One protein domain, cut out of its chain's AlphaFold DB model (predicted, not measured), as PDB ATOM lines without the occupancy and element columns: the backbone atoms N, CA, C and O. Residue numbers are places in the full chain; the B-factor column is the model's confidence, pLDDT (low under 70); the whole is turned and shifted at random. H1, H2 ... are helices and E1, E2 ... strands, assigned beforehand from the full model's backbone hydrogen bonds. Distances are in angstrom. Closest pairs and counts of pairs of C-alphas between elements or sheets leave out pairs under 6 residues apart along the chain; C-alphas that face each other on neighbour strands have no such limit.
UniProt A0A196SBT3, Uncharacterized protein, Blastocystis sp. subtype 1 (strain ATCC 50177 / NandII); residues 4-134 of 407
ATOM      1  N   ASN A   4      12.193  63.650  26.331       40.56
ATOM      2  CA  ASN A   4      11.732  63.174  27.645       40.56
ATOM      3  C   ASN A   4      10.194  63.151  27.760       40.56
ATOM      4  O   ASN A   4       9.670  62.272  28.439       40.56
ATOM      5  N   ASN A   5       9.462  64.054  27.091       50.12
ATOM      6  CA  ASN A   5       7.998  63.956  27.034       50.12
ATOM      7  C   ASN A   5       7.578  62.733  26.220       50.12
ATOM      8  O   ASN A   5       6.604  62.097  26.598       50.12
ATOM      9  N   GLN A   6       8.331  62.379  25.169       53.84
ATOM     10  CA  GLN A   6       8.092  61.173  24.375       53.84
ATOM     11  C   GLN A   6       8.123  59.926  25.269       53.84
ATOM     12  O   GLN A   6       7.105  59.262  25.392       53.84
ATOM     13  N   TYR A   7       9.211  59.681  26.010       52.28
ATOM     14  CA  TYR A   7       9.334  58.477  26.847       52.28
ATOM     15  C   TYR A   7       8.185  58.295  27.859       52.28
ATOM     16  O   TYR A   7       7.660  57.192  28.006       52.28
ATOM     17  N   TYR A   8       7.762  59.357  28.556       59.09
ATOM     18  CA  TYR A   8       6.652  59.251  29.513       59.09
ATOM     19  C   TYR A   8       5.278  59.172  28.828       59.09
ATOM     20  O   TYR A   8       4.412  58.437  29.309       59.09
ATOM     21  N   SER A   9       5.098  59.844  27.680       64.44
ATOM     22  CA  SER A   9       3.982  59.592  26.754       64.44
ATOM     23  C   SER A   9       3.918  58.112  26.399       64.44
ATOM     24  O   SER A   9       2.855  57.510  26.457       64.44
ATOM     25  N   ASP A  10       5.058  57.518  26.062       72.75
ATOM     26  CA  ASP A  10       5.140  56.187  25.478       72.75
ATOM     27  C   ASP A  10       4.986  55.102  26.547       72.75
ATOM     28  O   ASP A  10       4.317  54.104  26.299       72.75
ATOM     29  N   PHE A  11       5.480  55.326  27.771       77.94
ATOM     30  CA  PHE A  11       5.151  54.479  28.921       77.94
ATOM     31  C   PHE A  11       3.657  54.546  29.263       77.94
ATOM     32  O   PHE A  11       3.023  53.506  29.418       77.94
ATOM     33  N   THR A  12       3.070  55.746  29.321       76.38
ATOM     34  CA  THR A  12       1.637  55.915  29.614       76.38
ATOM     35  C   THR A  12       0.773  55.287  28.518       76.38
ATOM     36  O   THR A  12      -0.131  54.516  28.824       76.38
ATOM     37  N   LYS A  13       1.107  55.494  27.237       80.31
ATOM     38  CA  LYS A  13       0.487  54.808  26.090       80.31
ATOM     39  C   LYS A  13       0.640  53.290  26.179       80.31
ATOM     40  O   LYS A  13      -0.323  52.583  25.909       80.31
ATOM     41  N   LYS A  14       1.813  52.777  26.572       85.31
ATOM     42  CA  LYS A  14       2.046  51.335  26.758       85.31
ATOM     43  C   LYS A  14       1.165  50.764  27.872       85.31
ATOM     44  O   LYS A  14       0.640  49.670  27.701       85.31
ATOM     45  N   VAL A  15       0.967  51.510  28.959       86.25
ATOM     46  CA  VAL A  15       0.064  51.149  30.062       86.25
ATOM     47  C   VAL A  15      -1.403  51.172  29.623       86.25
ATOM     48  O   VAL A  15      -2.062  50.150  29.776       86.25
ATOM     49  N   MET A  16      -1.887  52.241  28.975       83.38
ATOM     50  CA  MET A  16      -3.244  52.278  28.392       83.38
ATOM     51  C   MET A  16      -3.473  51.110  27.415       83.38
ATOM     52  O   MET A  16      -4.486  50.422  27.472       83.38
ATOM     53  N   ASN A  17      -2.498  50.828  26.548       87.06
ATOM     54  CA  ASN A  17      -2.563  49.724  25.588       87.06
ATOM     55  C   ASN A  17      -2.530  48.339  26.264       87.06
ATOM     56  O   ASN A  17      -3.134  47.400  25.755       87.06
ATOM     57  N   GLY A  18      -1.849  48.198  27.405       88.81
ATOM     58  CA  GLY A  18      -1.881  46.985  28.229       88.81
ATOM     59  C   GLY A  18      -3.238  46.757  28.889       88.81
ATOM     60  O   GLY A  18      -3.722  45.631  28.894       88.81
ATOM     61  N   VAL A  19      -3.881  47.825  29.374       89.06
ATOM     62  CA  VAL A  19      -5.256  47.780  29.905       89.06
ATOM     63  C   VAL A  19      -6.248  47.396  28.813       89.06
ATOM     64  O   VAL A  19      -7.042  46.486  29.014       89.06
ATOM     65  N   ARG A  20      -6.160  48.017  27.631       88.94
ATOM     66  CA  ARG A  20      -7.016  47.656  26.496       88.94
ATOM     67  C   ARG A  20      -6.859  46.189  26.105       88.94
ATOM     68  O   ARG A  20      -7.850  45.475  26.020       88.94
ATOM     69  N   LYS A  21      -5.619  45.708  25.971       90.94
ATOM     70  CA  LYS A  21      -5.331  44.286  25.721       90.94
ATOM     71  C   LYS A  21      -5.826  43.369  26.830       90.94
ATOM     72  O   LYS A  21      -6.245  42.259  26.540       90.94
ATOM     73  N   TYR A  22      -5.787  43.808  28.081       93.00
ATOM     74  CA  TYR A  22      -6.369  43.062  29.189       93.00
ATOM     75  C   TYR A  22      -7.893  42.905  29.033       93.00
ATOM     76  O   TYR A  22      -8.394  41.796  29.197       93.00
ATOM     77  N   ILE A  23      -8.613  43.963  28.644       90.62
ATOM     78  CA  ILE A  23     -10.064  43.913  28.386       90.62
ATOM     79  C   ILE A  23     -10.380  43.043  27.153       90.62
ATOM     80  O   ILE A  23     -11.248  42.172  27.210       90.62
ATOM     81  N   GLU A  24      -9.658  43.253  26.047       91.88
ATOM     82  CA  GLU A  24      -9.858  42.562  24.763       91.88
ATOM     83  C   GLU A  24      -9.481  41.072  24.817       91.88
ATOM     84  O   GLU A  24     -10.257  40.213  24.400       91.88
ATOM     85  N   GLU A  25      -8.282  40.756  25.321       92.50
ATOM     86  CA  GLU A  25      -7.714  39.400  25.349       92.50
ATOM     87  C   GLU A  25      -8.121  38.618  26.620       92.50
ATOM     88  O   GLU A  25      -7.921  37.405  26.674       92.50
ATOM     89  N   LYS A  26      -8.711  39.287  27.626       92.38
ATOM     90  CA  LYS A  26      -9.124  38.736  28.937       92.38
ATOM     91  C   LYS A  26      -8.008  38.025  29.711       92.38
ATOM     92  O   LYS A  26      -8.253  37.039  30.402       92.38
ATOM     93  N   ASP A  27      -6.788  38.546  29.600       91.69
ATOM     94  CA  ASP A  27      -5.576  38.013  30.230       91.69
ATOM     95  C   ASP A  27      -4.926  39.085  31.115       91.69
ATOM     96  O   ASP A  27      -4.385  40.082  30.623       91.69
ATOM     97  N   ILE A  28      -4.965  38.887  32.437       90.94
ATOM     98  CA  ILE A  28      -4.427  39.854  33.407       90.94
ATOM     99  C   ILE A  28      -2.910  40.072  33.272       90.94
ATOM    100  O   ILE A  28      -2.398  41.129  33.656       90.94
ATOM    101  N   LYS A  29      -2.168  39.127  32.675       90.06
ATOM    102  CA  LYS A  29      -0.717  39.268  32.466       90.06
ATOM    103  C   LYS A  29      -0.384  40.447  31.556       90.06
ATOM    104  O   LYS A  29       0.594  41.145  31.804       90.06
ATOM    105  N   LYS A  30      -1.255  40.766  30.586       90.69
ATOM    106  CA  LYS A  30      -1.104  41.925  29.679       90.69
ATOM    107  C   LYS A  30      -0.997  43.256  30.431       90.69
ATOM    108  O   LYS A  30      -0.346  44.179  29.939       90.69
ATOM    109  N   LEU A  31      -1.608  43.337  31.617       89.38
ATOM    110  CA  LEU A  31      -1.503  44.472  32.526       89.38
ATOM    111  C   LEU A  31      -0.322  44.321  33.498       89.38
ATOM    112  O   LEU A  31       0.479  45.244  33.627       89.38
ATOM    113  N   LEU A  32      -0.202  43.177  34.180       89.19
ATOM    114  CA  LEU A  32       0.752  42.999  35.283       89.19
ATOM    115  C   LEU A  32       2.222  42.864  34.838       89.19
ATOM    116  O   LEU A  32       3.113  43.372  35.528       89.19
ATOM    117  N   ASP A  33       2.489  42.294  33.657       87.88
ATOM    118  CA  ASP A  33       3.846  42.166  33.100       87.88
ATOM    119  C   ASP A  33       4.490  43.544  32.844       87.88
ATOM    120  O   ASP A  33       5.710  43.697  32.935       87.88
ATOM    121  N   LEU A  34       3.685  44.588  32.597       86.69
ATOM    122  CA  LEU A  34       4.165  45.973  32.451       86.69
ATOM    123  C   LEU A  34       4.783  46.542  33.736       86.69
ATOM    124  O   LEU A  34       5.544  47.511  33.676       86.69
ATOM    125  N   PHE A  35       4.453  45.941  34.876       86.38
ATOM    126  CA  PHE A  35       4.922  46.302  36.208       86.38
ATOM    127  C   PHE A  35       5.780  45.190  36.827       86.38
ATOM    128  O   PHE A  35       6.006  45.204  38.034       86.38
ATOM    129  N   PHE A  36       6.259  44.229  36.023       86.62
ATOM    130  CA  PHE A  36       7.088  43.100  36.471       86.62
ATOM    131  C   PHE A  36       6.474  42.321  37.651       86.62
ATOM    132  O   PHE A  36       7.187  41.793  38.502       86.62
ATOM    133  N   THR A  37       5.142  42.286  37.728       85.75
ATOM    134  CA  THR A  37       4.390  41.694  38.839       85.75
ATOM    135  C   THR A  37       3.755  40.393  38.367       85.75
ATOM    136  O   THR A  37       3.009  40.389  37.395       85.75
ATOM    137  N   ALA A  38       4.020  39.276  39.042       87.44
ATOM    138  CA  ALA A  38       3.382  38.006  38.697       87.44
ATOM    139  C   ALA A  38       1.965  37.932  39.317       87.44
ATOM    140  O   ALA A  38       1.811  38.352  40.470       87.44
ATOM    141  N   PRO A  39       0.924  37.411  38.633       87.06
ATOM    142  CA  PRO A  39      -0.446  37.375  39.173       87.06
ATOM    143  C   PRO A  39      -0.589  36.569  40.476       87.06
ATOM    144  O   PRO A  39      -1.466  36.836  41.293       87.06
ATOM    145  N   ASP A  40       0.278  35.579  40.663       85.25
ATOM    146  CA  ASP A  40       0.369  34.687  41.816       85.25
ATOM    147  C   ASP A  40       1.233  35.234  42.964       85.25
ATOM    148  O   ASP A  40       1.153  34.695  44.072       85.25
ATOM    149  N   SER A  41       1.990  36.316  42.745       87.75
ATOM    150  CA  SER A  41       2.649  37.083  43.816       87.75
ATOM    151  C   SER A  41       1.617  37.774  44.714       87.75
ATOM    152  O   SER A  41       0.505  38.061  44.272       87.75
ATOM    153  N   GLU A  42       1.966  38.098  45.960       84.50
ATOM    154  CA  GLU A  42       1.026  38.759  46.882       84.50
ATOM    155  C   GLU A  42       0.506  40.096  46.331       84.50
ATOM    156  O   GLU A  42      -0.689  40.381  46.404       84.50
ATOM    157  N   GLN A  43       1.377  40.871  45.681       86.19
ATOM    158  CA  GLN A  43       1.014  42.147  45.066       86.19
ATOM    159  C   GLN A  43       0.124  41.964  43.827       86.19
ATOM    160  O   GLN A  43      -0.846  42.705  43.655       86.19
ATOM    161  N   GLY A  44       0.369  40.927  43.016       88.88
ATOM    162  CA  GLY A  44      -0.530  40.522  41.929       88.88
ATOM    163  C   GLY A  44      -1.909  40.101  42.444       88.88
ATOM    164  O   GLY A  44      -2.929  40.580  41.948       88.88
ATOM    165  N   ARG A  45      -1.956  39.296  43.511       88.75
ATOM    166  CA  ARG A  45      -3.197  38.907  44.202       88.75
ATOM    167  C   ARG A  45      -3.931  40.107  44.804       88.75
ATOM    168  O   ARG A  45      -5.156  40.151  44.739       88.75
ATOM    169  N   SER A  46      -3.211  41.099  45.335       87.06
ATOM    170  CA  SER A  46      -3.801  42.360  45.803       87.06
ATOM    171  C   SER A  46      -4.489  43.102  44.655       87.06
ATOM    172  O   SER A  46      -5.646  43.492  44.800       87.06
ATOM    173  N   VAL A  47      -3.837  43.242  43.493       89.81
ATOM    174  CA  VAL A  47      -4.452  43.852  42.298       89.81
ATOM    175  C   VAL A  47      -5.694  43.077  41.856       89.81
ATOM    176  O   VAL A  47      -6.745  43.682  41.647       89.81
ATOM    177  N   LEU A  48      -5.602  41.747  41.768       91.06
ATOM    178  CA  LEU A  48      -6.727  40.885  41.401       91.06
ATOM    179  C   LEU A  48      -7.920  41.059  42.353       91.06
ATOM    180  O   LEU A  48      -9.051  41.174  41.889       91.06
ATOM    181  N   ASN A  49      -7.685  41.136  43.667       87.75
ATOM    182  CA  ASN A  49      -8.739  41.370  44.657       87.75
ATOM    183  C   ASN A  49      -9.380  42.757  44.532       87.75
ATOM    184  O   ASN A  49     -10.606  42.868  44.616       87.75
ATOM    185  N   VAL A  50      -8.592  43.811  44.289       87.69
ATOM    186  CA  VAL A  50      -9.149  45.156  44.068       87.69
ATOM    187  C   VAL A  50     -10.010  45.167  42.802       87.69
ATOM    188  O   VAL A  50     -11.177  45.543  42.890       87.69
ATOM    189  N   LEU A  51      -9.512  44.655  41.670       89.88
ATOM    190  CA  LEU A  51     -10.290  44.556  40.426       89.88
ATOM    191  C   LEU A  51     -11.566  43.718  40.608       89.88
ATOM    192  O   LEU A  51     -12.646  44.149  40.209       89.88
ATOM    193  N   LYS A  52     -11.480  42.566  41.285       89.38
ATOM    194  CA  LYS A  52     -12.631  41.692  41.566       89.38
ATOM    195  C   LYS A  52     -13.696  42.392  42.409       89.38
ATOM    196  O   LYS A  52     -14.872  42.328  42.072       89.38
ATOM    197  N   SER A  53     -13.293  43.109  43.460       86.75
ATOM    198  CA  SER A  53     -14.221  43.857  44.325       86.75
ATOM    199  C   SER A  53     -14.946  45.015  43.623       86.75
ATOM    200  O   SER A  53     -15.986  45.450  44.106       86.75
ATOM    201  N   HIS A  54     -14.427  45.487  42.483       84.44
ATOM    202  CA  HIS A  54     -15.030  46.543  41.662       84.44
ATOM    203  C   HIS A  54     -15.736  45.987  40.404       84.44
ATOM    204  O   HIS A  54     -16.227  46.760  39.590       84.44
ATOM    205  N   ASN A  55     -15.832  44.655  40.257       88.19
ATOM    206  CA  ASN A  55     -16.338  43.947  39.066       88.19
ATOM    207  C   ASN A  55     -15.543  44.220  37.770       88.19
ATOM    208  O   ASN A  55     -16.071  44.079  36.673       88.19
ATOM    209  N   LEU A  56     -14.263  44.575  37.902       88.75
ATOM    210  CA  LEU A  56     -13.339  44.872  36.800       88.75
ATOM    211  C   LEU A  56     -12.393  43.702  36.480       88.75
ATOM    212  O   LEU A  56     -11.508  43.843  35.642       88.75
ATOM    213  N   LEU A  57     -12.533  42.556  37.163       89.75
ATOM    214  CA  LEU A  57     -11.741  41.355  36.890       89.75
ATOM    215  C   LEU A  57     -12.388  40.521  35.774       89.75
ATOM    216  O   LEU A  57     -13.222  39.666  36.054       89.75
ATOM    217  N   VAL A  58     -11.972  40.744  34.524       88.75
ATOM    218  CA  VAL A  58     -12.528  40.055  33.336       88.75
ATOM    219  C   VAL A  58     -11.796  38.767  32.925       88.75
ATOM    220  O   VAL A  58     -12.207  38.105  31.970       88.75
ATOM    221  N   ASP A  59     -10.717  38.408  33.627       89.19
ATOM    222  CA  ASP A  59      -9.937  37.189  33.374       89.19
ATOM    223  C   ASP A  59     -10.645  35.963  33.993       89.19
ATOM    224  O   ASP A  59     -10.730  35.861  35.223       89.19
ATOM    225  N   PRO A  60     -11.144  35.012  33.177       86.88
ATOM    226  CA  PRO A  60     -12.020  33.935  33.641       86.88
ATOM    227  C   PRO A  60     -11.306  32.873  34.491       86.88
ATOM    228  O   PRO A  60     -11.975  32.069  35.148       86.88
ATOM    229  N   TYR A  61      -9.966  32.834  34.481       88.12
ATOM    230  CA  TYR A  61      -9.193  31.942  35.343       88.12
ATOM    231  C   TYR A  61      -9.170  32.483  36.779       88.12
ATOM    232  O   TYR A  61      -9.479  31.758  37.729       88.12
ATOM    233  N   TYR A  62      -8.883  33.777  36.942       85.38
ATOM    234  CA  TYR A  62      -8.806  34.420  38.259       85.38
ATOM    235  C   TYR A  62     -10.175  34.848  38.820       85.38
ATOM    236  O   TYR A  62     -10.349  34.899  40.040       85.38
ATOM    237  N   GLU A  63     -11.180  35.076  37.968       80.69
ATOM    238  CA  GLU A  63     -12.567  35.343  38.381       80.69
ATOM    239  C   GLU A  63     -13.107  34.240  39.311       80.69
ATOM    240  O   GLU A  63     -13.717  34.523  40.347       80.69
ATOM    241  N   LYS A  64     -12.812  32.970  39.007       76.44
ATOM    242  CA  LYS A  64     -13.272  31.803  39.782       76.44
ATOM    243  C   LYS A  64     -12.340  31.413  40.932       76.44
ATOM    244  O   LYS A  64     -12.728  30.617  41.783       76.44
ATOM    245  N   ALA A  65     -11.135  31.975  40.988       76.56
ATOM    246  CA  ALA A  65     -10.161  31.676  42.030       76.56
ATOM    247  C   ALA A  65     -10.527  32.325  43.380       76.56
ATOM    248  O   ALA A  65     -10.987  33.472  43.449       76.56
ATOM    249  N   SER A  66     -10.265  31.608  44.475       72.50
ATOM    250  CA  SER A  66     -10.233  32.169  45.829       72.50
ATOM    251  C   SER A  66      -8.875  32.833  46.063       72.50
ATOM    252  O   SER A  66      -7.865  32.149  46.230       72.50
ATOM    253  N   ILE A  67      -8.841  34.163  46.054       75.81
ATOM    254  CA  ILE A  67      -7.598  34.935  46.121       75.81
ATOM    255  C   ILE A  67      -7.417  35.469  47.547       75.81
ATOM    256  O   ILE A  67      -7.973  36.499  47.926       75.81
ATOM    257  N   ALA A  68      -6.643  34.747  48.357       74.06
ATOM    258  CA  ALA A  68      -6.223  35.212  49.675       74.06
ATOM    259  C   ALA A  68      -4.980  36.115  49.561       74.06
ATOM    260  O   ALA A  68      -4.043  35.797  48.822       74.06
ATOM    261  N   VAL A  69      -4.989  37.225  50.303       71.00
ATOM    262  CA  VAL A  69      -3.890  38.193  50.450       71.00
ATOM    263  C   VAL A  69      -3.746  38.483  51.939       71.00
ATOM    264  O   VAL A  69      -4.760  38.653  52.619       71.00
ATOM    265  N   ASP A  70      -2.514  38.535  52.439       73.19
ATOM    266  CA  ASP A  70      -2.245  38.896  53.831       73.19
ATOM    267  C   ASP A  70      -2.633  40.374  54.082       73.19
ATOM    268  O   ASP A  70      -2.192  41.255  53.335       73.19
ATOM    269  N   PRO A  71      -3.455  40.706  55.097       65.69
ATOM    270  CA  PRO A  71      -3.707  42.100  55.466       65.69
ATOM    271  C   PRO A  71      -2.438  42.883  55.858       65.69
ATOM    272  O   PRO A  71      -2.448  44.106  55.725       65.69
ATOM    273  N   ALA A  72      -1.362  42.211  56.284       68.06
ATOM    274  CA  ALA A  72      -0.051  42.790  56.600       68.06
ATOM    275  C   ALA A  72       0.921  42.850  55.396       68.06
ATOM    276  O   ALA A  72       2.100  43.165  55.569       68.06
ATOM    277  N   MET A  73       0.451  42.549  54.176       77.38
ATOM    278  CA  MET A  73       1.278  42.506  52.964       77.38
ATOM    279  C   MET A  73       2.017  43.830  52.687       77.38
ATOM    280  O   MET A  73       1.425  44.912  52.634       77.38
ATOM    281  N   GLN A  74       3.317  43.707  52.411       76.44
ATOM    282  CA  GLN A  74       4.232  44.807  52.114       76.44
ATOM    283  C   GLN A  74       4.225  45.196  50.625       76.44
ATOM    284  O   GLN A  74       4.438  44.360  49.746       76.44
ATOM    285  N   PHE A  75       4.015  46.481  50.323       81.50
ATOM    286  CA  PHE A  75       3.950  46.986  48.943       81.50
ATOM    287  C   PHE A  75       5.324  47.388  48.418       81.50
ATOM    288  O   PHE A  75       5.961  48.289  48.960       81.50
ATOM    289  N   ASN A  76       5.757  46.780  47.313       85.62
ATOM    290  CA  ASN A  76       7.024  47.108  46.668       85.62
ATOM    291  C   ASN A  76       6.765  47.831  45.345       85.62
ATOM    292  O   ASN A  76       6.004  47.367  44.505       85.62
ATOM    293  N   CYS A  77       7.383  48.992  45.137       87.12
ATOM    294  CA  CYS A  77       7.244  49.727  43.884       87.12
ATOM    295  C   CYS A  77       8.259  49.203  42.847       87.12
ATOM    296  O   CYS A  77       9.442  49.553  42.943       87.12
ATOM    297  N   PRO A  78       7.845  48.466  41.796       83.19
ATOM    298  CA  PRO A  78       8.751  47.877  40.803       83.19
ATOM    299  C   PRO A  78       9.470  48.941  39.958       83.19
ATOM    300  O   PRO A  78      10.457  48.662  39.286       83.19
ATOM    301  N   LEU A  79       8.993  50.190  39.999       83.88
ATOM    302  CA  LEU A  79       9.535  51.312  39.234       83.88
ATOM    303  C   LEU A  79      10.628  52.113  39.964       83.88
ATOM    304  O   LEU A  79      11.224  53.001  39.341       83.88
ATOM    305  N   CYS A  80      10.851  51.874  41.263       85.50
ATOM    306  CA  CYS A  80      11.920  52.529  42.033       85.50
ATOM    307  C   CYS A  80      12.483  51.737  43.225       85.50
ATOM    308  O   CYS A  80      13.343  52.276  43.916       85.50
ATOM    309  N   GLY A  81      12.007  50.519  43.495       83.69
ATOM    310  CA  GLY A  81      12.452  49.698  44.627       83.69
ATOM    311  C   GLY A  81      11.968  50.174  46.002       83.69
ATOM    312  O   GLY A  81      12.444  49.674  47.012       83.69
ATOM    313  N   SER A  82      11.043  51.140  46.070       83.25
ATOM    314  CA  SER A  82      10.482  51.598  47.350       83.25
ATOM    315  C   SER A  82       9.618  50.497  47.958       83.25
ATOM    316  O   SER A  82       8.533  50.233  47.438       83.25
ATOM    317  N   ALA A  83      10.089  49.898  49.047       83.12
ATOM    318  CA  ALA A  83       9.294  49.032  49.908       83.12
ATOM    319  C   ALA A  83       8.363  49.863  50.806       83.12
ATOM    320  O   ALA A  83       8.661  51.023  51.098       83.12
ATOM    321  N   ASN A  84       7.256  49.257  51.234       78.56
ATOM    322  CA  ASN A  84       6.290  49.775  52.209       78.56
ATOM    323  C   ASN A  84       5.851  51.225  51.974       78.56
ATOM    324  O   ASN A  84       5.749  52.014  52.909       78.56
ATOM    325  N   TYR A  85       5.593  51.581  50.714       79.31
ATOM    326  CA  TYR A  85       5.043  52.896  50.400       79.31
ATOM    327  C   TYR A  85       3.591  53.014  50.892       79.31
ATOM    328  O   TYR A  85       2.830  52.047  50.830       79.31
ATOM    329  N   ASP A  86       3.194  54.206  51.343       74.38
ATOM    330  CA  ASP A  86       1.831  54.457  51.819       74.38
ATOM    331  C   ASP A  86       0.784  54.170  50.741       74.38
ATOM    332  O   ASP A  86       0.911  54.584  49.580       74.38
ATOM    333  N   ARG A  87      -0.285  53.468  51.130       73.38
ATOM    334  CA  ARG A  87      -1.403  53.190  50.231       73.38
ATOM    335  C   ARG A  87      -2.055  54.503  49.816       73.38
ATOM    336  O   ARG A  87      -2.516  55.291  50.628       73.38
ATOM    337  N   TRP A  88      -2.176  54.717  48.521       81.31
ATOM    338  CA  TRP A  88      -2.881  55.862  47.960       81.31
ATOM    339  C   TRP A  88      -4.032  55.358  47.086       81.31
ATOM    340  O   TRP A  88      -4.123  54.169  46.779       81.31
ATOM    341  N   LYS A  89      -4.946  56.245  46.704       77.88
ATOM    342  CA  LYS A  89      -5.905  56.005  45.623       77.88
ATOM    343  C   LYS A  89      -5.936  57.218  44.716       77.88
ATOM    344  O   LYS A  89      -5.694  58.346  45.152       77.88
ATOM    345  N   LEU A  90      -6.281  56.988  43.459       74.62
ATOM    346  CA  LEU A  90      -6.662  58.080  42.586       74.62
ATOM    347  C   LEU A  90      -8.111  58.486  42.883       74.62
ATOM    348  O   LEU A  90      -8.981  57.626  42.993       74.62
ATOM    349  N   ILE A  91      -8.365  59.787  42.991       67.06
ATOM    350  CA  ILE A  91      -9.711  60.355  43.083       67.06
ATOM    351  C   ILE A  91      -9.924  61.181  41.823       67.06
ATOM    352  O   ILE A  91      -9.222  62.162  41.621       67.06
ATOM    353  N   GLY A  92     -10.881  60.804  40.977       60.31
ATOM    354  CA  GLY A  92     -11.159  61.539  39.745       60.31
ATOM    355  C   GLY A  92     -12.411  61.042  39.032       60.31
ATOM    356  O   GLY A  92     -12.748  59.857  39.097       60.31
ATOM    357  N   VAL A  93     -13.093  61.958  38.344       46.19
ATOM    358  CA  VAL A  93     -14.335  61.694  37.605       46.19
ATOM    359  C   VAL A  93     -13.995  61.337  36.156       46.19
ATOM    360  O   VAL A  93     -13.912  62.200  35.291       46.19
ATOM    361  N   THR A  94     -13.796  60.049  35.902       56.25
ATOM    362  CA  THR A  94     -13.733  59.457  34.554       56.25
ATOM    363  C   THR A  94     -14.630  58.224  34.554       56.25
ATOM    364  O   THR A  94     -14.736  57.568  35.588       56.25
ATOM    365  N   LEU A  95     -15.354  57.996  33.455       58.06
ATOM    366  CA  LEU A  95     -16.524  57.100  33.382       58.06
ATOM    367  C   LEU A  95     -16.290  55.863  32.497       58.06
ATOM    368  O   LEU A  95     -17.227  55.132  32.190       58.06
ATOM    369  N   ASP A  96     -15.057  55.664  32.045       73.69
ATOM    370  CA  ASP A  96     -14.643  54.596  31.144       73.69
ATOM    371  C   ASP A  96     -13.911  53.463  31.880       73.69
ATOM    372  O   ASP A  96     -13.145  53.680  32.822       73.69
ATOM    373  N   GLU A  97     -14.145  52.236  31.415       79.06
ATOM    374  CA  GLU A  97     -13.643  50.998  32.024       79.06
ATOM    375  C   GLU A  97     -12.104  50.936  32.050       79.06
ATOM    376  O   GLU A  97     -11.526  50.499  33.047       79.06
ATOM    377  N   GLU A  98     -11.428  51.455  31.012       82.44
ATOM    378  CA  GLU A  98      -9.959  51.551  30.963       82.44
ATOM    379  C   GLU A  98      -9.408  52.382  32.140       82.44
ATOM    380  O   GLU A  98      -8.496  51.941  32.849       82.44
ATOM    381  N   ASN A  99      -9.973  53.569  32.394       77.44
ATOM    382  CA  ASN A  99      -9.548  54.416  33.508       77.44
ATOM    383  C   ASN A  99      -9.924  53.842  34.883       77.44
ATOM    384  O   ASN A  99      -9.127  53.975  35.813       77.44
ATOM    385  N   GLU A 100     -11.080  53.191  35.042       80.62
ATOM    386  CA  GLU A 100     -11.453  52.541  36.311       80.62
ATOM    387  C   GLU A 100     -10.514  51.376  36.670       80.62
ATOM    388  O   GLU A 100     -10.053  51.276  37.814       80.62
ATOM    389  N   ILE A 101     -10.117  50.557  35.688       86.94
ATOM    390  CA  ILE A 101      -9.095  49.512  35.877       86.94
ATOM    391  C   ILE A 101      -7.775  50.129  36.355       86.94
ATOM    392  O   ILE A 101      -7.147  49.610  37.281       86.94
ATOM    393  N   LEU A 102      -7.364  51.268  35.788       84.06
ATOM    394  CA  LEU A 102      -6.144  51.959  36.207       84.06
ATOM    395  C   LEU A 102      -6.250  52.563  37.613       84.06
ATOM    396  O   LEU A 102      -5.306  52.422  38.391       84.06
ATOM    397  N   LYS A 103      -7.381  53.188  37.973       81.94
ATOM    398  CA  LYS A 103      -7.636  53.693  39.339       81.94
ATOM    399  C   LYS A 103      -7.507  52.586  40.383       81.94
ATOM    400  O   LYS A 103      -6.967  52.826  41.462       81.94
ATOM    401  N   CYS A 104      -7.976  51.388  40.045       84.69
ATOM    402  CA  CYS A 104      -7.955  50.214  40.910       84.69
ATOM    403  C   CYS A 104      -6.569  49.552  40.996       84.69
ATOM    404  O   CYS A 104      -6.071  49.276  42.091       84.69
ATOM    405  N   ALA A 105      -5.930  49.291  39.854       87.69
ATOM    406  CA  ALA A 105      -4.697  48.509  39.792       87.69
ATOM    407  C   ALA A 105      -3.442  49.321  40.150       87.69
ATOM    408  O   ALA A 105      -2.603  48.854  40.923       87.69
ATOM    409  N   ILE A 106      -3.295  50.536  39.610       88.00
ATOM    410  CA  ILE A 106      -2.036  51.298  39.671       88.00
ATOM    411  C   ILE A 106      -1.583  51.617  41.108       88.00
ATOM    412  O   ILE A 106      -0.392  51.437  41.380       88.00
ATOM    413  N   PRO A 107      -2.455  52.004  42.063       86.44
ATOM    414  CA  PRO A 107      -2.013  52.280  43.432       86.44
ATOM    415  C   PRO A 107      -1.544  51.039  44.204       86.44
ATOM    416  O   PRO A 107      -0.699  51.146  45.095       86.44
ATOM    417  N   SER A 108      -2.020  49.849  43.818       85.81
ATOM    418  CA  SER A 108      -1.530  48.565  44.345       85.81
ATOM    419  C   SER A 108      -0.204  48.125  43.705       85.81
ATOM    420  O   SER A 108       0.455  47.227  44.220       85.81
ATOM    421  N   LEU A 109       0.196  48.741  42.588       87.69
ATOM    422  CA  LEU A 109       1.401  48.392  41.832       87.69
ATOM    423  C   LEU A 109       2.565  49.350  42.088       87.69
ATOM    424  O   LEU A 109       3.697  48.895  42.207       87.69
ATOM    425  N   ILE A 110       2.334  50.666  42.141       88.50
ATOM    426  CA  ILE A 110       3.415  51.660  42.204       88.50
ATOM    427  C   ILE A 110       3.188  52.711  43.291       88.50
ATOM    428  O   ILE A 110       2.059  53.105  43.581       88.50
ATOM    429  N   CYS A 111       4.281  53.237  43.847       87.19
ATOM    430  CA  CYS A 111       4.209  54.332  44.808       87.19
ATOM    431  C   CYS A 111       3.748  55.644  44.159       87.19
ATOM    432  O   CYS A 111       4.038  55.921  42.990       87.19
ATOM    433  N   GLU A 112       3.104  56.495  44.957       84.75
ATOM    434  CA  GLU A 112       2.556  57.790  44.543       84.75
ATOM    435  C   GLU A 112       3.591  58.661  43.799       84.75
ATOM    436  O   GLU A 112       3.312  59.220  42.738       84.75
ATOM    437  N   ARG A 113       4.837  58.708  44.293       81.06
ATOM    438  CA  ARG A 113       5.946  59.444  43.658       81.06
ATOM    439  C   ARG A 113       6.264  58.927  42.250       81.06
ATOM    440  O   ARG A 113       6.581  59.713  41.355       81.06
ATOM    441  N   CYS A 114       6.179  57.613  42.036       83.19
ATOM    442  CA  CYS A 114       6.365  56.998  40.723       83.19
ATOM    443  C   CYS A 114       5.163  57.187  39.801       83.19
ATOM    444  O   CYS A 114       5.375  57.265  38.587       83.19
ATOM    445  N   PHE A 115       3.957  57.281  40.365       83.19
ATOM    446  CA  PHE A 115       2.743  57.629  39.642       83.19
ATOM    447  C   PHE A 115       2.774  59.084  39.161       83.19
ATOM    448  O   PHE A 115       2.787  59.318  37.953       83.19
ATOM    449  N   ARG A 116       2.899  60.061  40.073       76.75
ATOM    450  CA  ARG A 116       2.927  61.498  39.738       76.75
ATOM    451  C   ARG A 116       3.946  61.805  38.641       76.75
ATOM    452  O   ARG A 116       3.616  62.467  37.667       76.75
ATOM    453  N   LYS A 117       5.156  61.242  38.738       74.69
ATOM    454  CA  LYS A 117       6.234  61.443  37.757       74.69
ATOM    455  C   LYS A 117       5.918  60.939  36.335       74.69
ATOM    456  O   LYS A 117       6.579  61.375  35.396       74.69
ATOM    457  N   ARG A 118       4.992  59.988  36.171       75.12
ATOM    458  CA  ARG A 118       4.721  59.318  34.883       75.12
ATOM    459  C   ARG A 118       3.343  59.637  34.305       75.12
ATOM    460  O   ARG A 118       3.236  59.731  33.090       75.12
ATOM    461  N   PHE A 119       2.340  59.834  35.158       70.50
ATOM    462  CA  PHE A 119       0.936  59.990  34.767       70.50
ATOM    463  C   PHE A 119       0.368  61.394  35.043       70.50
ATOM    464  O   PHE A 119      -0.605  61.783  34.409       70.50
ATOM    465  N   CYS A 120       0.970  62.177  35.949       62.34
ATOM    466  CA  CYS A 120       0.491  63.516  36.309       62.34
ATOM    467  C   CYS A 120       1.298  64.601  35.569       62.34
ATOM    468  O   CYS A 120       2.205  65.211  36.137       62.34
ATOM    469  N   PHE A 121       0.975  64.842  34.296       53.84
ATOM    470  CA  PHE A 121       1.556  65.948  33.524       53.84
ATOM    471  C   PHE A 121       0.776  67.256  33.732       53.84
ATOM    472  O   PHE A 121      -0.450  67.264  33.733       53.84
ATOM    473  N   GLN A 122       1.494  68.380  33.866       42.09
ATOM    474  CA  GLN A 122       0.894  69.721  34.010       42.09
ATOM    475  C   GLN A 122       0.228  70.254  32.728       42.09
ATOM    476  O   GLN A 122      -0.572  71.181  32.800       42.09
ATOM    477  N   GLY A 123       0.514  69.670  31.561       40.25
ATOM    478  CA  GLY A 123      -0.354  69.816  30.393       40.25
ATOM    479  C   GLY A 123      -1.441  68.753  30.476       40.25
ATOM    480  O   GLY A 123      -1.087  67.577  30.443       40.25
ATOM    481  N   GLN A 124      -2.707  69.172  30.607       36.12
ATOM    482  CA  GLN A 124      -3.892  68.330  30.844       36.12
ATOM    483  C   GLN A 124      -3.804  66.941  30.187       36.12
ATOM    484  O   GLN A 124      -4.188  66.752  29.035       36.12
ATOM    485  N   THR A 125      -3.355  65.938  30.943       40.56
ATOM    486  CA  THR A 125      -3.652  64.536  30.645       40.56
ATOM    487  C   THR A 125      -5.061  64.267  31.172       40.56
ATOM    488  O   THR A 125      -5.215  64.178  32.392       40.56
ATOM    489  N   PRO A 126      -6.096  64.141  30.312       42.00
ATOM    490  CA  PRO A 126      -7.505  64.120  30.739       42.00
ATOM    491  C   PRO A 126      -7.905  62.872  31.546       42.00
ATOM    492  O   PRO A 126      -9.043  62.752  31.978       42.00
ATOM    493  N   TYR A 127      -6.974  61.938  31.734       47.00
ATOM    494  CA  TYR A 127      -7.224  60.600  32.254       47.00
ATOM    495  C   TYR A 127      -7.222  60.525  33.789       47.00
ATOM    496  O   TYR A 127      -7.963  59.724  34.355       47.00
ATOM    497  N   MET A 128      -6.384  61.318  34.478       51.81
ATOM    498  CA  MET A 128      -6.052  61.072  35.894       51.81
ATOM    499  C   MET A 128      -5.699  62.327  36.717       51.81
ATOM    500  O   MET A 128      -4.557  62.513  37.141       51.81
ATOM    501  N   CYS A 129      -6.685  63.184  36.991       47.53
ATOM    502  CA  CYS A 129      -6.538  64.354  37.864       47.53
ATOM    503  C   CYS A 129      -7.148  64.134  39.266       47.53
ATOM    504  O   CYS A 129      -8.357  64.239  39.449       47.53
ATOM    505  N   GLY A 130      -6.279  63.903  40.260       55.84
ATOM    506  CA  GLY A 130      -6.604  63.902  41.696       55.84
ATOM    507  C   GLY A 130      -6.091  62.663  42.442       55.84
ATOM    508  O   GLY A 130      -6.240  61.536  41.989       55.84
ATOM    509  N   ILE A 131      -5.440  62.857  43.591       57.28
ATOM    510  CA  ILE A 131      -4.807  61.793  44.391       57.28
ATOM    511  C   ILE A 131      -5.206  61.986  45.853       57.28
ATOM    512  O   ILE A 131      -5.105  63.101  46.361       57.28
ATOM    513  N   ALA A 132      -5.577  60.902  46.534       54.09
ATOM    514  CA  ALA A 132      -5.639  60.850  47.990       54.09
ATOM    515  C   ALA A 132      -4.627  59.835  48.524       54.09
ATOM    516  O   ALA A 132      -4.617  58.673  48.114       54.09
ATOM    517  N   VAL A 133      -3.794  60.276  49.463       55.56
ATOM    518  CA  VAL A 133      -2.902  59.400  50.226       55.56
ATOM    519  C   VAL A 133      -3.651  58.953  51.474       55.56
ATOM    520  O   VAL A 133      -4.159  59.782  52.227       55.56
ATOM    521  N   TYR A 134      -3.728  57.644  51.688       53.50
ATOM    522  CA  TYR A 134      -4.192  57.079  52.942       53.50
ATOM    523  C   TYR A 134      -2.942  56.796  53.763       53.50
ATOM    524  O   TYR A 134      -2.037  56.098  53.314       53.50
TER     525      TYR A 134
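Overview. This is residues 4 to 134 of the 407 residues of an uncharacterized protein of Blastocystis sp. subtype 1 (strain ATCC 50177 / NandII) (UniProt A0A196SBT3). A small two-stranded ribbon, E1 and E2, packs through E1 on H5, the helix in the middle, while the long helix H1 and the helix H3 pack on other sides of H5. H2 folds back on H1, H6 packs across H1, and residues 64 to 87, with no named element, run along the outside. The printed part has 131 residues, with named elements in the order H1 H2 H3 H4 E1 H5 H6 E2, one antiparallel sheet, and the class mostly helix. It is compact, with a radius of gyration of the C-alphas of 14.0 A and spans of 42 by 33 by 25 A.

Arrangement. Start at E1, residues 88 to 90, and E2, residues 131 to 133, antiparallel neighbours with N 89 and O 132 within hydrogen-bond range at 2.8 A. H5, residues 97 to 109, comes closest to E1 at the C-alphas of Lys 103 and Leu 90, 5.5 A. H3, residues 42 to 53, touches H5, closest at C-alphas Val 47 and Ala 105, 5.3 A. H1, residues 4 to 25, touches H5 with residues 16 to 20 alone, closest at C-alphas Val 19 and Glu 98, 6.1 A. H1 and H2, residues 29 to 35, form a helical hairpin at a shallow tilt of 26 degrees, closest at C-alphas Gly 18 and Leu 31, 5.0 A. H6, residues 112 to 119, touches H1, about perpendicular at 87 degrees, closest at C-alphas Arg 118 and Tyr 8, 5.7 A. H4, residues 60 to 63, is close but not clearly touching H3. Each O i to N i+4 pair is within hydrogen-bond range in H1 and H3, against 7 of 9 in H5, 3 of 4 in H6 and 1 of 3 in H2, which has 3 of 4 O i to N i+3 pairs within range; H4 is too short for such a pair.

Along the chain. Find C-alpha 4 at (11.732, 63.174, 27.645); H1 runs 30.8 A to C-alpha 25. H5 measures 18.1 A and H3 16.3 A. E2 ends at C-alpha 133, (-2.902, 59.400, 50.226).

Size, cuts and confidence. The printed part has no cut. The links H4 to E1 and H6 to E2 are long. Its mean pLDDT is 77.4, and residues 4 to 9, 71 to 72, 91 to 95 and 120 to 134 are under 70.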